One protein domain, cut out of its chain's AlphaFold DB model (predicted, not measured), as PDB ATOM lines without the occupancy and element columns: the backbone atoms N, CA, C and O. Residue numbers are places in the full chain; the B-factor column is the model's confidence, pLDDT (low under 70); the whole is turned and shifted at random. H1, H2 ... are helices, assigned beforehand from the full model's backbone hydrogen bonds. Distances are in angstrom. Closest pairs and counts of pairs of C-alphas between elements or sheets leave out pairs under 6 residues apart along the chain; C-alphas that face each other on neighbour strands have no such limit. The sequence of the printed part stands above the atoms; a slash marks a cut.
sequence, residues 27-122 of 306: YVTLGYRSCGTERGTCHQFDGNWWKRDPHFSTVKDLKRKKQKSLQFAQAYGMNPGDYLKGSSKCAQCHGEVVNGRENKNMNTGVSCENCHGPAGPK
ATOM      1  N   TYR A  27     -23.994  13.586 -33.635       86.44
ATOM      2  CA  TYR A  27     -23.480  12.224 -33.728       86.44
ATOM      3  C   TYR A  27     -24.505  11.171 -33.291       86.44
ATOM      4  O   TYR A  27     -25.292  11.399 -32.365       86.44
ATOM      5  N   VAL A  28     -24.459  10.004 -33.938       91.62
ATOM      6  CA  VAL A  28     -25.368   8.871 -33.722       91.62
ATOM      7  C   VAL A  28     -24.597   7.569 -33.508       91.62
ATOM      8  O   VAL A  28     -23.615   7.291 -34.192       91.62
ATOM      9  N   THR A  29     -25.063   6.763 -32.563       93.31
ATOM     10  CA  THR A  29     -24.585   5.403 -32.315       93.31
ATOM     11  C   THR A  29     -25.133   4.469 -33.390       93.31
ATOM     12  O   THR A  29     -26.353   4.352 -33.548       93.31
ATOM     13  N   LEU A  30     -24.246   3.790 -34.113       93.50
ATOM     14  CA  LEU A  30     -24.591   2.885 -35.217       93.50
ATOM     15  C   LEU A  30     -24.821   1.434 -34.756       93.50
ATOM     16  O   LEU A  30     -25.533   0.667 -35.406       93.50
ATOM     17  N   GLY A  31     -24.242   1.068 -33.620       92.62
ATOM     18  CA  GLY A  31     -24.211  -0.264 -33.037       92.62
ATOM     19  C   GLY A  31     -22.950  -1.050 -33.398       92.62
ATOM     20  O   GLY A  31     -22.335  -0.855 -34.447       92.62
ATOM     21  N   TYR A  32     -22.610  -2.029 -32.564       91.81
ATOM     22  CA  TYR A  32     -21.367  -2.804 -32.588       91.81
ATOM     23  C   TYR A  32     -21.120  -3.553 -33.899       91.81
ATOM     24  O   TYR A  32     -19.985  -3.891 -34.228       91.81
ATOM     25  N   ARG A  33     -22.174  -3.850 -34.667       89.94
ATOM     26  CA  ARG A  33     -22.031  -4.494 -35.979       89.94
ATOM     27  C   ARG A  33     -21.332  -3.576 -36.976       89.94
ATOM     28  O   ARG A  33     -20.562  -4.070 -37.792       89.94
ATOM     29  N   SER A  34     -21.544  -2.263 -36.867       89.75
ATOM     30  CA  SER A  34     -20.906  -1.274 -37.740       89.75
ATOM     31  C   SER A  34     -19.385  -1.273 -37.584       89.75
ATOM     32  O   SER A  34     -18.671  -1.169 -38.575       89.75
ATOM     33  N   CYS A  35     -18.882  -1.497 -36.368       89.31
ATOM     34  CA  CYS A  35     -17.452  -1.539 -36.082       89.31
ATOM     35  C   CYS A  35     -16.752  -2.762 -36.693       89.31
ATOM     36  O   CYS A  35     -15.535  -2.825 -36.670       89.31
ATOM     37  N   GLY A  36     -17.478  -3.733 -37.251       74.62
ATOM     38  CA  GLY A  36     -16.868  -4.919 -37.839       74.62
ATOM     39  C   GLY A  36     -16.576  -5.996 -36.799       74.62
ATOM     40  O   GLY A  36     -15.440  -6.389 -36.570       74.62
ATOM     41  N   THR A  37     -17.628  -6.502 -36.167       74.81
ATOM     42  CA  THR A  37     -17.545  -7.588 -35.174       74.81
ATOM     43  C   THR A  37     -17.923  -8.958 -35.753       74.81
ATOM     44  O   THR A  37     -18.078  -9.945 -35.021       74.81
ATOM     45  N   GLU A  38     -18.069  -9.029 -37.077       75.19
ATOM     46  CA  GLU A  38     -18.414 -10.223 -37.849       75.19
ATOM     47  C   GLU A  38     -17.221 -10.705 -38.687       75.19
ATOM     48  O   GLU A  38     -16.199 -10.031 -38.808       75.19
ATOM     49  N   ARG A  39     -17.303 -11.920 -39.235       66.94
ATOM     50  CA  ARG A  39     -16.206 -12.501 -40.021       66.94
ATOM     51  C   ARG A  39     -15.972 -11.681 -41.297       66.94
ATOM     52  O   ARG A  39     -16.925 -11.415 -42.017       66.94
ATOM     53  N   GLY A  40     -14.714 -11.344 -41.592       64.88
ATOM     54  CA  GLY A  40     -14.332 -10.593 -42.796       64.88
ATOM     55  C   GLY A  40     -14.515  -9.078 -42.680       64.88
ATOM     56  O   GLY A  40     -14.701  -8.412 -43.691       64.88
ATOM     57  N   THR A  41     -14.492  -8.534 -41.461       77.38
ATOM     58  CA  THR A  41     -14.688  -7.099 -41.198       77.38
ATOM     59  C   THR A  41     -13.460  -6.462 -40.535       77.38
ATOM     60  O   THR A  41     -12.587  -7.172 -40.032       77.38
ATOM     61  N   CYS A  42     -13.381  -5.126 -40.535       85.31
ATOM     62  CA  CYS A  42     -12.168  -4.376 -40.180       85.31
ATOM     63  C   CYS A  42     -11.671  -4.598 -38.739       85.31
ATOM     64  O   CYS A  42     -10.467  -4.723 -38.540       85.31
ATOM     65  N   HIS A  43     -12.568  -4.708 -37.748       90.38
ATOM     66  CA  HIS A  43     -12.208  -4.925 -36.336       90.38
ATOM     67  C   HIS A  43     -12.605  -6.315 -35.821       90.38
ATOM     68  O   HIS A  43     -13.010  -6.490 -34.667       90.38
ATOM     69  N   GLN A  44     -12.485  -7.342 -36.668       89.31
ATOM     70  CA  GLN A  44     -12.896  -8.701 -36.308       89.31
ATOM     71  C   GLN A  44     -12.176  -9.223 -35.049       89.31
ATOM     72  O   GLN A  44     -12.787  -9.926 -34.237       89.31
ATOM     73  N   PHE A  45     -10.890  -8.902 -34.881       88.44
ATOM     74  CA  PHE A  45     -10.117  -9.289 -33.698       88.44
ATOM     75  C   PHE A  45     -10.721  -8.686 -32.421       88.44
ATOM     76  O   PHE A  45     -11.102  -9.430 -31.510       88.44
ATOM     77  N   ASP A  46     -10.916  -7.366 -32.416       90.06
ATOM     78  CA  ASP A  46     -11.514  -6.610 -31.311       90.06
ATOM     79  C   ASP A  46     -12.922  -7.109 -30.984       90.06
ATOM     80  O   ASP A  46     -13.261  -7.349 -29.825       90.06
ATOM     81  N   GLY A  47     -13.739  -7.352 -32.011       91.50
ATOM     82  CA  GLY A  47     -15.090  -7.875 -31.849       91.50
ATOM     83  C   GLY A  47     -15.133  -9.257 -31.201       91.50
ATOM     84  O   GLY A  47     -16.024  -9.546 -30.400       91.50
ATOM     85  N   ASN A  48     -14.171 -10.124 -31.516       90.19
ATOM     86  CA  ASN A  48     -14.068 -11.453 -30.911       90.19
ATOM     87  C   ASN A  48     -13.500 -11.411 -29.488       90.19
ATOM     88  O   ASN A  48     -13.853 -12.253 -28.657       90.19
ATOM     89  N   TRP A  49     -12.619 -10.458 -29.185       91.62
ATOM     90  CA  TRP A  49     -12.228 -10.153 -27.812       91.62
ATOM     91  C   TRP A  49     -13.437  -9.675 -26.998       91.62
ATOM     92  O   TRP A  49     -13.774 -10.302 -25.993       91.62
ATOM     93  N   TRP A  50     -14.154  -8.662 -27.484       93.25
ATOM     94  CA  TRP A  50     -15.251  -8.019 -26.763       93.25
ATOM     95  C   TRP A  50     -16.378  -8.991 -26.400       93.25
ATOM     96  O   TRP A  50     -16.883  -8.955 -25.285       93.25
ATOM     97  N   LYS A  51     -16.716  -9.951 -27.271       92.06
ATOM     98  CA  LYS A  51     -17.717 -10.998 -26.967       92.06
ATOM     99  C   LYS A  51     -17.386 -11.848 -25.727       92.06
ATOM    100  O   LYS A  51     -18.269 -12.534 -25.211       92.06
ATOM    101  N   ARG A  52     -16.128 -11.845 -25.278       91.31
ATOM    102  CA  ARG A  52     -15.640 -12.548 -24.079       91.31
ATOM    103  C   ARG A  52     -15.416 -11.607 -22.893       91.31
ATOM    104  O   ARG A  52     -15.171 -12.084 -21.789       91.31
ATOM    105  N   ASP A  53     -15.497 -10.300 -23.114       92.00
ATOM    106  CA  ASP A  53     -15.326  -9.280 -22.090       92.00
ATOM    107  C   ASP A  53     -16.611  -9.123 -21.238       92.00
ATOM    108  O   ASP A  53     -17.726  -9.288 -21.757       92.00
ATOM    109  N   PRO A  54     -16.510  -8.811 -19.927       93.25
ATOM    110  CA  PRO A  54     -17.681  -8.603 -19.074       93.25
ATOM    111  C   PRO A  54     -18.674  -7.555 -19.599       93.25
ATOM    112  O   PRO A  54     -19.881  -7.734 -19.414       93.25
ATOM    113  N   HIS A  55     -18.210  -6.513 -20.302       95.31
ATOM    114  CA  HIS A  55     -19.059  -5.467 -20.878       95.31
ATOM    115  C   HIS A  55     -20.090  -6.026 -21.864       95.31
ATOM    116  O   HIS A  55     -21.236  -5.578 -21.869       95.31
ATOM    117  N   PHE A  56     -19.752  -7.067 -22.630       94.94
ATOM    118  CA  PHE A  56     -20.697  -7.709 -23.551       94.94
ATOM    119  C   PHE A  56     -21.893  -8.350 -22.829       94.94
ATOM    120  O   PHE A  56     -22.998  -8.437 -23.375       94.94
ATOM    121  N   SER A  57     -21.693  -8.802 -21.589       94.88
ATOM    122  CA  SER A  57     -22.679  -9.587 -20.840       94.88
ATOM    123  C   SER A  57     -23.558  -8.759 -19.898       94.88
ATOM    124  O   SER A  57     -24.463  -9.313 -19.274       94.88
ATOM    125  N   THR A  58     -23.378  -7.440 -19.829       96.12
ATOM    126  CA  THR A  58     -24.080  -6.573 -18.864       96.12
ATOM    127  C   THR A  58     -25.607  -6.560 -19.031       96.12
ATOM    128  O   THR A  58     -26.326  -6.574 -18.028       96.12
ATOM    129  N   VAL A  59     -26.139  -6.649 -20.260       96.06
ATOM    130  CA  VAL A  59     -27.589  -6.841 -20.493       96.06
ATOM    131  C   VAL A  59     -28.066  -8.210 -20.002       96.06
ATOM    132  O   VAL A  59     -29.187  -8.338 -19.501       96.06
ATOM    133  N   LYS A  60     -27.248  -9.262 -20.143       95.06
ATOM    134  CA  LYS A  60     -27.609 -10.602 -19.648       95.06
ATOM    135  C   LYS A  60     -27.723 -10.590 -18.128       95.06
ATOM    136  O   LYS A  60     -28.620 -11.234 -17.591       95.06
ATOM    137  N   ASP A  61     -26.887  -9.811 -17.447       92.31
ATOM    138  CA  ASP A  61     -26.978  -9.628 -16.001       92.31
ATOM    139  C   ASP A  61     -28.265  -8.929 -15.569       92.31
ATOM    140  O   ASP A  61     -28.895  -9.399 -14.620       92.31
ATOM    141  N   LEU A  62     -28.714  -7.891 -16.290       93.88
ATOM    142  CA  LEU A  62     -30.019  -7.267 -16.032       93.88
ATOM    143  C   LEU A  62     -31.167  -8.276 -16.145       93.88
ATOM    144  O   LEU A  62     -32.058  -8.291 -15.294       93.88
ATOM    145  N   LYS A  63     -31.125  -9.132 -17.174       93.62
ATOM    146  CA  LYS A  63     -32.130 -10.180 -17.412       93.62
ATOM    147  C   LYS A  63     -32.078 -11.270 -16.337       93.62
ATOM    148  O   LYS A  63     -33.118 -11.680 -15.833       93.62
ATOM    149  N   ARG A  64     -30.880 -11.719 -15.951       94.31
ATOM    150  CA  ARG A  64     -30.668 -12.753 -14.925       94.31
ATOM    151  C   ARG A  64     -31.079 -12.276 -13.534       94.31
ATOM    152  O   ARG A  64     -31.661 -13.037 -12.771       94.31
ATOM    153  N   LYS A  65     -30.815 -11.009 -13.207       92.38
ATOM    154  CA  LYS A  65     -31.171 -10.379 -11.927       92.38
ATOM    155  C   LYS A  65     -32.518  -9.653 -12.001       92.38
ATOM    156  O   LYS A  65     -32.693  -8.643 -11.325       92.38
ATOM    157  N   LYS A  66     -33.472 -10.175 -12.788       94.31
ATOM    158  CA  LYS A  66     -34.764  -9.535 -13.099       94.31
ATOM    159  C   LYS A  66     -35.428  -8.892 -11.881       94.31
ATOM    160  O   LYS A  66     -35.808  -7.734 -11.964       94.31
ATOM    161  N   GLN A  67     -35.521  -9.598 -10.753       95.00
ATOM    162  CA  GLN A  67     -36.189  -9.066  -9.560       95.00
ATOM    163  C   GLN A  67     -35.518  -7.795  -9.015       95.00
ATOM    164  O   GLN A  67     -36.204  -6.814  -8.746       95.00
ATOM    165  N   LYS A  68     -34.180  -7.778  -8.914       94.69
ATOM    166  CA  LYS A  68     -33.433  -6.579  -8.498       94.69
ATOM    167  C   LYS A  68     -33.535  -5.470  -9.545       94.69
ATOM    168  O   LYS A  68     -33.758  -4.321  -9.195       94.69
ATOM    169  N   SER A  69     -33.439  -5.814 -10.830       95.12
ATOM    170  CA  SER A  69     -33.595  -4.847 -11.924       95.12
ATOM    171  C   SER A  69     -34.967  -4.162 -11.887       95.12
ATOM    172  O   SER A  69     -35.050  -2.951 -12.064       95.12
ATOM    173  N   LEU A  70     -36.035  -4.919 -11.610       95.00
ATOM    174  CA  LEU A  70     -37.391  -4.388 -11.462       95.00
ATOM    175  C   LEU A  70     -37.536  -3.501 -10.224       95.00
ATOM    176  O   LEU A  70     -38.152  -2.445 -10.322       95.00
ATOM    177  N   GLN A  71     -36.932  -3.879  -9.094       93.81
ATOM    178  CA  GLN A  71     -36.890  -3.042  -7.891       93.81
ATOM    179  C   GLN A  71     -36.240  -1.678  -8.181       93.81
ATOM    180  O   GLN A  71     -36.787  -0.636  -7.825       93.81
ATOM    181  N   PHE A  72     -35.098  -1.671  -8.873       94.50
ATOM    182  CA  PHE A  72     -34.401  -0.436  -9.243       94.50
ATOM    183  C   PHE A  72     -35.206   0.393 -10.252       94.50
ATOM    184  O   PHE A  72     -35.296   1.613 -10.129       94.50
ATOM    185  N   ALA A  73     -35.840  -0.257 -11.232       94.31
ATOM    186  CA  ALA A  73     -36.704   0.404 -12.206       94.31
ATOM    187  C   ALA A  73     -37.924   1.067 -11.541       94.31
ATOM    188  O   ALA A  73     -38.254   2.211 -11.861       94.31
ATOM    189  N   GLN A  74     -38.547   0.391 -10.571       91.31
ATOM    190  CA  GLN A  74     -39.680   0.916  -9.808       91.31
ATOM    191  C   GLN A  74     -39.304   2.169  -9.017       91.31
ATOM    192  O   GLN A  74     -40.083   3.118  -8.982       91.31
ATOM    193  N   ALA A  75     -38.105   2.221  -8.433       88.69
ATOM    194  CA  ALA A  75     -37.645   3.418  -7.734       88.69
ATOM    195  C   ALA A  75     -37.586   4.646  -8.655       88.69
ATOM    196  O   ALA A  75     -37.833   5.769  -8.221       88.69
ATOM    197  N   TYR A  76     -37.330   4.443  -9.947       86.88
ATOM    198  CA  TYR A  76     -37.395   5.487 -10.970       86.88
ATOM    199  C   TYR A  76     -38.790   5.750 -11.537       86.88
ATOM    200  O   TYR A  76     -38.913   6.604 -12.410       86.88
ATOM    201  N   GLY A  77     -39.823   5.053 -11.065       91.00
ATOM    202  CA  GLY A  77     -41.164   5.137 -11.635       91.00
ATOM    203  C   GLY A  77     -41.252   4.569 -13.054       91.00
ATOM    204  O   GLY A  77     -42.150   4.943 -13.800       91.00
ATOM    205  N   MET A  78     -40.318   3.700 -13.462       94.06
ATOM    206  CA  MET A  78     -40.388   3.046 -14.771       94.06
ATOM    207  C   MET A  78     -41.416   1.917 -14.754       94.06
ATOM    208  O   MET A  78     -41.518   1.174 -13.772       94.06
ATOM    209  N   ASN A  79     -42.099   1.700 -15.880       94.19
ATOM    210  CA  ASN A  79     -42.899   0.492 -16.030       94.19
ATOM    211  C   ASN A  79     -41.980  -0.746 -16.025       94.19
ATOM    212  O   ASN A  79     -40.899  -0.720 -16.625       94.19
ATOM    213  N   PRO A  80     -42.416  -1.882 -15.449       89.38
ATOM    214  CA  PRO A  80     -41.649  -3.132 -15.452       89.38
ATOM    215  C   PRO A  80     -41.220  -3.635 -16.840       89.38
ATOM    216  O   PRO A  80     -40.264  -4.398 -16.947       89.38
ATOM    217  N   GLY A  81     -41.922  -3.241 -17.907       90.38
ATOM    218  CA  GLY A  81     -41.562  -3.579 -19.288       90.38
ATOM    219  C   GLY A  81     -40.428  -2.731 -19.874       90.38
ATOM    220  O   GLY A  81     -39.842  -3.120 -20.888       90.38
ATOM    221  N   ASP A  82     -40.090  -1.610 -19.233       95.44
ATOM    222  CA  ASP A  82     -39.260  -0.567 -19.831       95.44
ATOM    223  C   ASP A  82     -37.794  -0.611 -19.385       95.44
ATOM    224  O   ASP A  82     -36.937  -0.072 -20.078       95.44
ATOM    225  N   TYR A  83     -37.446  -1.314 -18.301       95.44
ATOM    226  CA  TYR A  83     -36.065  -1.336 -17.772       95.44
ATOM    227  C   TYR A  83     -35.015  -1.921 -18.738       95.44
ATOM    228  O   TYR A  83     -33.818  -1.708 -18.561       95.44
ATOM    229  N   LEU A  84     -35.445  -2.684 -19.750       96.69
ATOM    230  CA  LEU A  84     -34.566  -3.205 -20.802       96.69
ATOM    231  C   LEU A  84     -34.508  -2.307 -22.034       96.69
ATOM    232  O   LEU A  84     -33.757  -2.623 -22.950       96.69
ATOM    233  N   LYS A  85     -35.301  -1.240 -22.117       97.00
ATOM    234  CA  LYS A  85     -35.317  -0.349 -23.278       97.00
ATOM    235  C   LYS A  85     -34.009   0.422 -23.373       97.00
ATOM    236  O   LYS A  85     -33.430   0.774 -22.347       97.00
ATOM    237  N   GLY A  86     -33.559   0.721 -24.588       95.88
ATOM    238  CA  GLY A  86     -32.413   1.611 -24.800       95.88
ATOM    239  C   GLY A  86     -32.644   3.027 -24.251       95.88
ATOM    240  O   GLY A  86     -31.696   3.692 -23.856       95.88
ATOM    241  N   SER A  87     -33.901   3.468 -24.160       94.62
ATOM    242  CA  SER A  87     -34.304   4.723 -23.512       94.62
ATOM    243  C   SER A  87     -34.284   4.664 -21.982       94.62
ATOM    244  O   SER A  87     -34.403   5.702 -21.333       94.62
ATOM    245  N   SER A  88     -34.142   3.476 -21.384       95.56
ATOM    246  CA  SER A  88     -34.106   3.331 -19.930       95.56
ATOM    247  C   SER A  88     -32.823   3.907 -19.343       95.56
ATOM    248  O   SER A  88     -31.757   3.901 -19.961       95.56
ATOM    249  N   LYS A  89     -32.889   4.326 -18.079       93.19
ATOM    250  CA  LYS A  89     -31.693   4.770 -17.357       93.19
ATOM    251  C   LYS A  89     -30.666   3.650 -17.175       93.19
ATOM    252  O   LYS A  89     -29.465   3.903 -17.206       93.19
ATOM    253  N   CYS A  90     -31.135   2.406 -17.063       95.62
ATOM    254  CA  CYS A  90     -30.293   1.216 -16.964       95.62
ATOM    255  C   CYS A  90     -29.366   1.074 -18.180       95.62
ATOM    256  O   CYS A  90     -28.222   0.639 -18.038       95.62
ATOM    257  N   ALA A  91     -29.832   1.486 -19.362       95.81
ATOM    258  CA  ALA A  91     -29.078   1.377 -20.602       95.81
ATOM    259  C   ALA A  91     -27.766   2.164 -20.605       95.81
ATOM    260  O   ALA A  91     -26.810   1.734 -21.240       95.81
ATOM    261  N   GLN A  92     -27.680   3.252 -19.834       93.06
ATOM    262  CA  GLN A  92     -26.488   4.104 -19.774       93.06
ATOM    263  C   GLN A  92     -25.234   3.351 -19.308       93.06
ATOM    264  O   GLN A  92     -24.133   3.707 -19.714       93.06
ATOM    265  N   CYS A  93     -25.406   2.314 -18.478       96.06
ATOM    266  CA  CYS A  93     -24.307   1.500 -17.944       96.06
ATOM    267  C   CYS A  93     -24.361   0.032 -18.384       96.06
ATOM    268  O   CYS A  93     -23.354  -0.665 -18.319       96.06
ATOM    269  N   HIS A  94     -25.533  -0.469 -18.786       97.06
ATOM    270  CA  HIS A  94     -25.726  -1.897 -19.032       97.06
ATOM    271  C   HIS A  94     -25.892  -2.280 -20.491       97.06
ATOM    272  O   HIS A  94     -25.957  -3.477 -20.755       97.06
ATOM    273  N   GLY A  95     -25.979  -1.346 -21.432       95.88
ATOM    274  CA  GLY A  95     -26.209  -1.752 -22.806       95.88
ATOM    275  C   GLY A  95     -25.829  -0.744 -23.863       95.88
ATOM    276  O   GLY A  95     -25.524   0.422 -23.622       95.88
ATOM    277  N   GLU A  96     -25.858  -1.261 -25.074       94.88
ATOM    278  CA  GLU A  96     -25.771  -0.476 -26.282       94.88
ATOM    279  C   GLU A  96     -27.118   0.189 -26.571       94.88
ATOM    280  O   GLU A  96     -28.169  -0.464 -26.591       94.88
ATOM    281  N   VAL A  97     -27.066   1.483 -26.873       94.88
ATOM    282  CA  VAL A  97     -28.219   2.265 -27.317       94.88
ATOM    283  C   VAL A  97     -27.957   2.737 -28.737       94.88
ATOM    284  O   VAL A  97     -27.259   3.723 -28.953       94.88
ATOM    285  N   VAL A  98     -28.510   2.010 -29.706       94.31
ATOM    286  CA  VAL A  98     -28.459   2.390 -31.123       94.31
ATOM    287  C   VAL A  98     -29.474   3.498 -31.377       94.31
ATOM    288  O   VAL A  98     -30.639   3.372 -30.985       94.31
ATOM    289  N   ASN A  99     -29.044   4.556 -32.062       93.75
ATOM    290  CA  ASN A  99     -29.920   5.672 -32.404       93.75
ATOM    291  C   ASN A  99     -31.143   5.205 -33.210       93.75
ATOM    292  O   ASN A  99     -31.041   4.361 -34.102       93.75
ATOM    293  N   GLY A 100     -32.317   5.751 -32.883       93.19
ATOM    294  CA  GLY A 100     -33.598   5.370 -33.491       93.19
ATOM    295  C   GLY A 100     -34.144   4.017 -33.015       93.19
ATOM    296  O   GLY A 100     -35.172   3.547 -33.507       93.19
ATOM    297  N   ARG A 101     -33.466   3.355 -32.068       94.06
ATOM    298  CA  ARG A 101     -33.884   2.079 -31.465       94.06
ATOM    299  C   ARG A 101     -34.007   2.160 -29.947       94.06
ATOM    300  O   ARG A 101     -34.069   1.129 -29.284       94.06
ATOM    301  N   GLU A 102     -34.114   3.360 -29.391       94.88
ATOM    302  CA  GLU A 102     -34.198   3.609 -27.952       94.88
ATOM    303  C   GLU A 102     -35.424   2.907 -27.339       94.88
ATOM    304  O   GLU A 102     -35.340   2.305 -26.273       94.88
ATOM    305  N   ASN A 103     -36.544   2.851 -28.067       95.50
ATOM    306  CA  ASN A 103     -37.764   2.149 -27.640       95.50
ATOM    307  C   ASN A 103     -37.717   0.619 -27.847       95.50
ATOM    308  O   ASN A 103     -38.701  -0.095 -27.601       95.50
ATOM    309  N   LYS A 104     -36.594   0.074 -28.320       96.94
ATOM    310  CA  LYS A 104     -36.371  -1.372 -28.423       96.94
ATOM    311  C   LYS A 104     -35.604  -1.863 -27.201       96.94
ATOM    312  O   LYS A 104     -34.879  -1.115 -26.553       96.94
ATOM    313  N   ASN A 105     -35.797  -3.138 -26.875       96.06
ATOM    314  CA  ASN A 105     -35.045  -3.756 -25.793       96.06
ATOM    315  C   ASN A 105     -33.578  -3.864 -26.212       96.06
ATOM    316  O   ASN A 105     -33.281  -4.306 -27.324       96.06
ATOM    317  N   MET A 106     -32.675  -3.513 -25.306       95.50
ATOM    318  CA  MET A 106     -31.258  -3.783 -25.445       95.50
ATOM    319  C   MET A 106     -31.057  -5.292 -25.583       95.50
ATOM    320  O   MET A 106     -31.506  -6.097 -24.757       95.50
ATOM    321  N   ASN A 107     -30.372  -5.674 -26.653       91.69
ATOM    322  CA  ASN A 107     -29.986  -7.057 -26.919       91.69
ATOM    323  C   ASN A 107     -28.472  -7.264 -26.820       91.69
ATOM    324  O   ASN A 107     -28.010  -8.403 -26.849       91.69
ATOM    325  N   THR A 108     -27.735  -6.172 -26.631       94.69
ATOM    326  CA  THR A 108     -26.282  -6.117 -26.566       94.69
ATOM    327  C   THR A 108     -25.882  -5.367 -25.301       94.69
ATOM    328  O   THR A 108     -26.490  -4.343 -24.987       94.69
ATOM    329  N   GLY A 109     -24.878  -5.887 -24.588       96.50
ATOM    330  CA  GLY A 109     -24.209  -5.183 -23.493       96.50
ATOM    331  C   GLY A 109     -23.530  -3.888 -23.935       96.50
ATOM    332  O   GLY A 109     -23.736  -3.401 -25.045       96.50
ATOM    333  N   VAL A 110     -22.706  -3.337 -23.053       97.00
ATOM    334  CA  VAL A 110     -21.872  -2.166 -23.350       97.00
ATOM    335  C   VAL A 110     -20.962  -2.510 -24.531       97.00
ATOM    336  O   VAL A 110     -20.239  -3.508 -24.479       97.00
ATOM    337  N   SER A 111     -21.039  -1.733 -25.608       94.88
ATOM    338  CA  SER A 111     -20.369  -1.993 -26.882       94.88
ATOM    339  C   SER A 111     -19.280  -0.968 -27.207       94.88
ATOM    340  O   SER A 111     -18.938  -0.113 -26.391       94.88
ATOM    341  N   CYS A 112     -18.705  -1.073 -28.409       95.44
ATOM    342  CA  CYS A 112     -17.591  -0.254 -28.887       95.44
ATOM    343  C   CYS A 112     -17.852   1.250 -28.703       95.44
ATOM    344  O   CYS A 112     -17.011   1.974 -28.174       95.44
ATOM    345  N   GLU A 113     -19.041   1.717 -29.086       95.31
ATOM    346  CA  GLU A 113     -19.399   3.139 -29.084       95.31
ATOM    347  C   GLU A 113     -19.730   3.677 -27.683       95.31
ATOM    348  O   GLU A 113     -19.703   4.889 -27.471       95.31
ATOM    349  N   ASN A 114     -19.954   2.806 -26.687       95.88
ATOM    350  CA  ASN A 114     -20.025   3.237 -25.288       95.88
ATOM    351  C   ASN A 114     -18.658   3.741 -24.782       95.88
ATOM    352  O   ASN A 114     -18.619   4.603 -23.904       95.88
ATOM    353  N   CYS A 115     -17.549   3.227 -25.333       95.50
ATOM    354  CA  CYS A 115     -16.189   3.643 -24.983       95.50
ATOM    355  C   CYS A 115     -15.587   4.617 -26.002       95.50
ATOM    356  O   CYS A 115     -14.968   5.596 -25.610       95.50
ATOM    357  N   HIS A 116     -15.758   4.366 -27.300       95.62
ATOM    358  CA  HIS A 116     -15.166   5.181 -28.368       95.62
ATOM    359  C   HIS A 116     -16.018   6.394 -28.765       95.62
ATOM    360  O   HIS A 116     -15.546   7.247 -29.515       95.62
ATOM    361  N   GLY A 117     -17.240   6.502 -28.235       95.00
ATOM    362  CA  GLY A 117     -18.220   7.512 -28.621       95.00
ATOM    363  C   GLY A 117     -19.048   7.093 -29.846       95.00
ATOM    364  O   GLY A 117     -18.698   6.124 -30.519       95.00
ATOM    365  N   PRO A 118     -20.145   7.806 -30.144       95.31
ATOM    366  CA  PRO A 118     -20.992   7.535 -31.308       95.31
ATOM    367  C   PRO A 118     -20.219   7.745 -32.617       95.31
ATOM    368  O   PRO A 118     -19.652   8.817 -32.831       95.31
ATOM    369  N   ALA A 119     -20.189   6.737 -33.490       95.31
ATOM    370  CA  ALA A 119     -19.365   6.750 -34.698       95.31
ATOM    371  C   ALA A 119     -19.993   7.499 -35.873       95.31
ATOM    372  O   ALA A 119     -19.281   8.003 -36.740       95.31
ATOM    373  N   GLY A 120     -21.319   7.549 -35.939       94.00
ATOM    374  CA  GLY A 120     -22.038   8.110 -37.071       94.00
ATOM    375  C   GLY A 120     -22.553   9.534 -36.851       94.00
ATOM    376  O   GLY A 120     -22.318  10.132 -35.799       94.00
ATOM    377  N   PRO A 121     -23.358  10.035 -37.804       90.88
ATOM    378  CA  PRO A 121     -23.591   9.438 -39.124       90.88
ATOM    379  C   PRO A 121     -22.357   9.616 -40.023       90.88
ATOM    380  O   PRO A 121     -21.440  10.353 -39.668       90.88
ATOM    381  N   LYS A 122     -22.281   8.895 -41.147       86.06
ATOM    382  CA  LYS A 122     -21.056   8.789 -41.968       86.06
ATOM    383  C   LYS A 122     -20.519  10.139 -42.444       86.06
ATOM    384  O   LYS A 122     -19.314  10.307 -42.586       86.06
TER     385      LYS A 122
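Overview. This is residues 27 to 122 of the 306 residues of the protein "Cytochrome_C554 domain-containing protein" of Caldithrix sp (UniProt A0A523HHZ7). There is little regular structure: H1 and H2 follow each other along one long side, H3 turns off at one end, about perpendicular to H2, and loops with the short H4 and H5 make the other side. It is all helix, with no named strand; H1 to H5 hold 37 of 96 printed residues, under half. It is compact, radius of gyration of the C-alphas 13.9 A, with spans of 42 by 27 by 17 A.

Arrangement. Past residue 43, H1, residues 44 to 50, is close but not clearly touching H2, residues 54 to 64, closest C-alphas 50 and 56, 6.3 A. H3, residues 66 to 75, is about perpendicular to H2, at 85 degrees. H4, residues 91 to 94, touches H2, closest C-alphas 94 and 58, 5.0 A. H5, residues 112 to 116, touches no helix. O i to N i+4 pairs within hydrogen-bond range are 4 of 7 in H2.

Along the chain. Find H1 from C-alpha 44 (-12.896, -8.701, -36.308); H2 and H3 each run 14.3 A; H5 ends at C-alpha 116 (-15.166, 5.181, -28.368).

Size, cuts and confidence. Long links join H3 to H4 and H4 to H5; residues 39 to 40 have pLDDT under 70.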